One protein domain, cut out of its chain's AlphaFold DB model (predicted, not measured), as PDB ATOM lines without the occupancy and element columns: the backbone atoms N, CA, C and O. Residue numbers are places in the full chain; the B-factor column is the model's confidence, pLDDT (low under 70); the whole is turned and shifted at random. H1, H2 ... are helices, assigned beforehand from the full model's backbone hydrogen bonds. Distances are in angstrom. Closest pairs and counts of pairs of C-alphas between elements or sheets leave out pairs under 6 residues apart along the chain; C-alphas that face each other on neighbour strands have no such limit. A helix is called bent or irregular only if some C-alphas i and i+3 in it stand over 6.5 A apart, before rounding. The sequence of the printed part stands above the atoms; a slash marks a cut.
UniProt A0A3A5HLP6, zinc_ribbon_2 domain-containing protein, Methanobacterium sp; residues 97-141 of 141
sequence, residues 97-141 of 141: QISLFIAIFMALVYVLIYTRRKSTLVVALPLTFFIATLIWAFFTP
ATOM      1  N   GLN A  97    -127.791 -64.068 125.138       68.81
ATOM      2  CA  GLN A  97    -128.804 -63.548 124.220       68.81
ATOM      3  C   GLN A  97    -130.224 -63.776 124.764       68.81
ATOM      4  O   GLN A  97    -131.050 -62.869 124.742       68.81
ATOM      5  N   ILE A  98    -130.514 -64.963 125.312       74.75
ATOM      6  CA  ILE A  98    -131.851 -65.314 125.821       74.75
ATOM      7  C   ILE A  98    -132.186 -64.542 127.104       74.75
ATOM      8  O   ILE A  98    -133.322 -64.103 127.254       74.75
ATOM      9  N   SER A  99    -131.206 -64.282 127.975       69.81
ATOM     10  CA  SER A  99    -131.368 -63.399 129.140       69.81
ATOM     11  C   SER A  99    -131.816 -61.993 128.727       69.81
ATOM     12  O   SER A  99    -132.762 -61.448 129.298       69.81
ATOM     13  N   LEU A 100    -131.223 -61.442 127.663       74.56
ATOM     14  CA  LEU A 100    -131.625 -60.152 127.107       74.56
ATOM     15  C   LEU A 100    -133.065 -60.192 126.570       74.56
ATOM     16  O   LEU A 100    -133.850 -59.290 126.865       74.56
ATOM     17  N   PHE A 101    -133.452 -61.250 125.852       80.75
ATOM     18  CA  PHE A 101    -134.833 -61.407 125.378       80.75
ATOM     19  C   PHE A 101    -135.839 -61.562 126.527       80.75
ATOM     20  O   PHE A 101    -136.900 -60.940 126.488       80.75
ATOM     21  N   ILE A 102    -135.506 -62.328 127.571       81.12
ATOM     22  CA  ILE A 102    -136.353 -62.500 128.761       81.12
ATOM     23  C   ILE A 102    -136.480 -61.177 129.521       81.12
ATOM     24  O   ILE A 102    -137.586 -60.813 129.917       81.12
ATOM     25  N   ALA A 103    -135.390 -60.422 129.681       82.44
ATOM     26  CA  ALA A 103    -135.406 -59.115 130.331       82.44
ATOM     27  C   ALA A 103    -136.267 -58.102 129.559       82.44
ATOM     28  O   ALA A 103    -137.102 -57.425 130.162       82.44
ATOM     29  N   ILE A 104    -136.135 -58.041 128.227       85.62
ATOM     30  CA  ILE A 104    -136.981 -57.193 127.370       85.62
ATOM     31  C   ILE A 104    -138.448 -57.623 127.464       85.62
ATOM     32  O   ILE A 104    -139.327 -56.774 127.615       85.62
ATOM     33  N   PHE A 105    -138.730 -58.926 127.415       87.81
ATOM     34  CA  PHE A 105    -140.091 -59.449 127.512       87.81
ATOM     35  C   PHE A 105    -140.726 -59.138 128.873       87.81
ATOM     36  O   PHE A 105    -141.843 -58.630 128.928       87.81
ATOM     37  N   MET A 106    -139.998 -59.353 129.972       83.06
ATOM     38  CA  MET A 106    -140.441 -59.008 131.326       83.06
ATOM     39  C   MET A 106    -140.657 -57.502 131.492       83.06
ATOM     40  O   MET A 106    -141.653 -57.098 132.092       83.06
ATOM     41  N   ALA A 107    -139.788 -56.661 130.920       85.75
ATOM     42  CA  ALA A 107    -139.964 -55.211 130.915       85.75
ATOM     43  C   ALA A 107    -141.215 -54.786 130.126       85.75
ATOM     44  O   ALA A 107    -141.985 -53.951 130.603       85.75
ATOM     45  N   LEU A 108    -141.470 -55.390 128.960       86.50
ATOM     46  CA  LEU A 108    -142.687 -55.145 128.181       86.50
ATOM     47  C   LEU A 108    -143.937 -55.576 128.946       86.50
ATOM     48  O   LEU A 108    -144.878 -54.793 129.063       86.50
ATOM     49  N   VAL A 109    -143.943 -56.782 129.513       84.00
ATOM     50  CA  VAL A 109    -145.056 -57.284 130.332       84.00
ATOM     51  C   VAL A 109    -145.296 -56.365 131.527       84.00
ATOM     52  O   VAL A 109    -146.440 -55.997 131.790       84.00
ATOM     53  N   TYR A 110    -144.237 -55.919 132.203       82.75
ATOM     54  CA  TYR A 110    -144.334 -54.964 133.301       82.75
ATOM     55  C   TYR A 110    -144.970 -53.646 132.854       82.75
ATOM     56  O   TYR A 110    -145.950 -53.213 133.455       82.75
ATOM     57  N   VAL A 111    -144.488 -53.039 131.764       82.25
ATOM     58  CA  VAL A 111    -145.045 -51.795 131.207       82.25
ATOM     59  C   VAL A 111    -146.504 -51.978 130.774       82.25
ATOM     60  O   VAL A 111    -147.325 -51.090 131.001       82.25
ATOM     61  N   LEU A 112    -146.874 -53.127 130.209       78.44
ATOM     62  CA  LEU A 112    -148.255 -53.434 129.822       78.44
ATOM     63  C   LEU A 112    -149.177 -53.613 131.036       78.44
ATOM     64  O   LEU A 112    -150.292 -53.088 131.052       78.44
ATOM     65  N   ILE A 113    -148.717 -54.301 132.081       70.31
ATOM     66  CA  ILE A 113    -149.454 -54.421 133.350       70.31
ATOM     67  C   ILE A 113    -149.617 -53.037 133.988       70.31
ATOM     68  O   ILE A 113    -150.682 -52.685 134.500       70.31
ATOM     69  N   TYR A 114    -148.560 -52.239 133.922       67.44
ATOM     70  CA  TYR A 114    -148.449 -50.946 134.568       67.44
ATOM     71  C   TYR A 114    -149.261 -49.841 133.892       67.44
ATOM     72  O   TYR A 114    -149.981 -49.101 134.563       67.44
ATOM     73  N   THR A 115    -149.234 -49.763 132.561       69.06
ATOM     74  CA  THR A 115    -150.082 -48.845 131.779       69.06
ATOM     75  C   THR A 115    -151.567 -49.105 132.026       69.06
ATOM     76  O   THR A 115    -152.377 -48.176 131.990       69.06
ATOM     77  N   ARG A 116    -151.932 -50.344 132.375       68.19
ATOM     78  CA  ARG A 116    -153.305 -50.706 132.730       68.19
ATOM     79  C   ARG A 116    -153.732 -50.216 134.119       68.19
ATOM     80  O   ARG A 116    -154.930 -50.110 134.378       68.19
ATOM     81  N   ARG A 117    -152.794 -49.892 135.015       66.44
ATOM     82  CA  ARG A 117    -153.081 -49.554 136.417       66.44
ATOM     83  C   ARG A 117    -152.484 -48.191 136.775       66.44
ATOM     84  O   ARG A 117    -151.466 -48.087 137.448       66.44
ATOM     85  N   LYS A 118    -153.181 -47.121 136.372       60.75
ATOM     86  CA  LYS A 118    -152.797 -45.704 136.586       60.75
ATOM     87  C   LYS A 118    -152.352 -45.355 138.024       60.75
ATOM     88  O   LYS A 118    -151.616 -44.395 138.204       60.75
ATOM     89  N   SER A 119    -152.763 -46.124 139.038       60.66
ATOM     90  CA  SER A 119    -152.462 -45.862 140.454       60.66
ATOM     91  C   SER A 119    -151.100 -46.377 140.943       60.66
ATOM     92  O   SER A 119    -150.647 -45.937 141.994       60.66
ATOM     93  N   THR A 120    -150.431 -47.291 140.234       60.91
ATOM     94  CA  THR A 120    -149.123 -47.826 140.674       60.91
ATOM     95  C   THR A 120    -147.939 -47.000 140.167       60.91
ATOM     96  O   THR A 120    -146.796 -47.295 140.513       60.91
ATOM     97  N   LEU A 121    -148.215 -45.944 139.387       58.78
ATOM     98  CA  LEU A 121    -147.210 -45.173 138.653       58.78
ATOM     99  C   LEU A 121    -146.179 -44.470 139.547       58.78
ATOM    100  O   LEU A 121    -144.998 -44.361 139.228       58.78
ATOM    101  N   VAL A 122    -146.635 -44.040 140.715       61.50
ATOM    102  CA  VAL A 122    -145.828 -43.277 141.670       61.50
ATOM    103  C   VAL A 122    -144.906 -44.184 142.498       61.50
ATOM    104  O   VAL A 122    -143.857 -43.742 142.948       61.50
ATOM    105  N   VAL A 123    -145.255 -45.466 142.663       60.69
ATOM    106  CA  VAL A 123    -144.505 -46.415 143.513       60.69
ATOM    107  C   VAL A 123    -143.484 -47.227 142.707       60.69
ATOM    108  O   VAL A 123    -142.424 -47.579 143.214       60.69
ATOM    109  N   ALA A 124    -143.769 -47.499 141.436       66.81
ATOM    110  CA  ALA A 124    -142.895 -48.289 140.571       66.81
ATOM    111  C   ALA A 124    -141.628 -47.552 140.126       66.81
ATOM    112  O   ALA A 124    -140.560 -48.148 140.124       66.81
ATOM    113  N   LEU A 125    -141.736 -46.269 139.767       69.88
ATOM    114  CA  LEU A 125    -140.611 -45.451 139.299       69.88
ATOM    115  C   LEU A 125    -139.412 -45.420 140.265       69.88
ATOM    116  O   LEU A 125    -138.294 -45.670 139.816       69.88
ATOM    117  N   PRO A 126    -139.594 -45.161 141.576       73.44
ATOM    118  CA  PRO A 126    -138.471 -45.201 142.506       73.44
ATOM    119  C   PRO A 126    -137.942 -46.626 142.716       73.44
ATOM    120  O   PRO A 126    -136.739 -46.806 142.877       73.44
ATOM    121  N   LEU A 127    -138.807 -47.646 142.668       72.81
ATOM    122  CA  LEU A 127    -138.412 -49.042 142.874       72.81
ATOM    123  C   LEU A 127    -137.581 -49.585 141.703       72.81
ATOM    124  O   LEU A 127    -136.561 -50.233 141.922       72.81
ATOM    125  N   THR A 128    -137.974 -49.298 140.461       80.62
ATOM    126  CA  THR A 128    -137.208 -49.713 139.278       80.62
ATOM    127  C   THR A 128    -135.881 -48.972 139.191       80.62
ATOM    128  O   THR A 128    -134.871 -49.591 138.865       80.62
ATOM    129  N   PHE A 129    -135.855 -47.683 139.539       81.44
ATOM    130  CA  PHE A 129    -134.613 -46.918 139.618       81.44
ATOM    131  C   PHE A 129    -133.675 -47.490 140.689       81.44
ATOM    132  O   PHE A 129    -132.504 -47.724 140.409       81.44
ATOM    133  N   PHE A 130    -134.196 -47.817 141.875       82.88
ATOM    134  CA  PHE A 130    -133.421 -48.442 142.947       82.88
ATOM    135  C   PHE A 130    -132.827 -49.794 142.520       82.88
ATOM    136  O   PHE A 130    -131.626 -50.022 142.666       82.88
ATOM    137  N   ILE A 131    -133.629 -50.661 141.898       81.38
ATOM    138  CA  ILE A 131    -133.156 -51.956 141.386       81.38
ATOM    139  C   ILE A 131    -132.086 -51.758 140.301       81.38
ATOM    140  O   ILE A 131    -131.050 -52.416 140.344       81.38
ATOM    141  N   ALA A 132    -132.280 -50.818 139.373       82.50
ATOM    142  CA  ALA A 132    -131.291 -50.517 138.339       82.50
ATOM    143  C   ALA A 132    -129.966 -50.004 138.933       82.50
ATOM    144  O   ALA A 132    -128.900 -50.409 138.474       82.50
ATOM    145  N   THR A 133    -130.015 -49.175 139.985       81.75
ATOM    146  CA  THR A 133    -128.801 -48.702 140.672       81.75
ATOM    147  C   THR A 133    -128.060 -49.820 141.400       81.75
ATOM    148  O   THR A 133    -126.832 -49.855 141.353       81.75
ATOM    149  N   LEU A 134    -128.778 -50.767 142.012       83.88
ATOM    150  CA  LEU A 134    -128.169 -51.932 142.659       83.88
ATOM    151  C   LEU A 134    -127.493 -52.856 141.645       83.88
ATOM    152  O   LEU A 134    -126.384 -53.324 141.885       83.88
ATOM    153  N   ILE A 135    -128.139 -53.081 140.499       83.12
ATOM    154  CA  ILE A 135    -127.560 -53.875 139.413       83.12
ATOM    155  C   ILE A 135    -126.296 -53.186 138.895       83.12
ATOM    156  O   ILE A 135    -125.256 -53.825 138.786       83.12
ATOM    157  N   TRP A 136    -126.340 -51.880 138.628       82.75
ATOM    158  CA  TRP A 136    -125.163 -51.162 138.142       82.75
ATOM    159  C   TRP A 136    -123.999 -51.204 139.146       82.75
ATOM    160  O   TRP A 136    -122.879 -51.526 138.760       82.75
ATOM    161  N   ALA A 137    -124.264 -51.000 140.441       81.31
ATOM    162  CA  ALA A 137    -123.250 -51.086 141.494       81.31
ATOM    163  C   ALA A 137    -122.612 -52.481 141.619       81.31
ATOM    164  O   ALA A 137    -121.435 -52.583 141.942       81.31
ATOM    165  N   PHE A 138    -123.359 -53.549 141.336       84.56
ATOM    166  CA  PHE A 138    -122.840 -54.917 141.382       84.56
ATOM    167  C   PHE A 138    -121.896 -55.245 140.214       84.56
ATOM    168  O   PHE A 138    -120.997 -56.068 140.355       84.56
ATOM    169  N   PHE A 139    -122.091 -54.603 139.060       77.69
ATOM    170  CA  PHE A 139    -121.300 -54.846 137.848       77.69
ATOM    171  C   PHE A 139    -120.184 -53.816 137.613       77.69
ATOM    172  O   PHE A 139    -119.454 -53.939 136.628       77.69
ATOM    173  N   THR A 140    -120.033 -52.818 138.488       73.44
ATOM    174  CA  THR A 140    -118.906 -51.876 138.422       73.44
ATOM    175  C   THR A 140    -117.803 -52.380 139.368       73.44
ATOM    176  O   THR A 140    -118.072 -52.451 140.565       73.44
ATOM    177  N   PRO A 141    -116.626 -52.802 138.862       62.59
ATOM    178  CA  PRO A 141    -115.558 -53.403 139.670       62.59
ATOM    179  C   PRO A 141    -114.859 -52.414 140.611       62.59
ATOM    180  O   PRO A 141    -114.811 -51.205 140.280       62.59
TER     181      PRO A 141
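This is residues 97 to 141 of the 141 residues of the protein "zinc_ribbon_2 domain-containing protein" of Methanobacterium sp (UniProt A0A3A5HLP6). Two long helices make a narrow, flat V, joined at its point by a tight turn and open at the other end. H1 runs to the point and H2 runs back from it, with few contacts between the two arms. The printed part has 45 residues, with two named helices in the order H1, H2 and no named strand; its class is all helix. The whole is loose, with a radius of gyration of the C-alphas of 12.6 A, and flat, spanning 38 by 24 by 5 A.

Find C-alpha 97 at (-128.804, -63.548, 124.220); here H1 begins, residues 97 to 115, 26.9 A from first to last C-alpha. Go past residues 116 and 117 to C-alpha 118 at (-152.797, -45.704, 136.586), where H2 begins. H2, residues 118 to 139, is 32.8 A long and ends at C-alpha 139, at (-121.300, -54.846, 137.848). Look early in H2: it is irregular, with C-alphas 119 and 122 7.2 A apart, and it has a kink of 35 degrees near residue 125.

H1 and H2 are close but not clearly touching, with 2 pairs of C-alphas within 8 A. Look for the closest C-alphas at Tyr 114 and Thr 120, 6.9 A apart. The helices run opposite ways at a shallow tilt of 24 degrees, H2's line being a rough one; their centres are 14.4 A apart. Every O i to N i+4 pair of H1 is within hydrogen-bond range, against 13 of 18 in H2.

The C-alphas farthest apart are those of Arg 116 and Pro 141, the chain's last residue, at 38.5 A. Residues 97 to 109, 115 to 123 and 125 to 141 stand free. The printed part has no cut. Its mean pLDDT is 75.5; residues 97, 99, 114 to 125 and 141 are under 70.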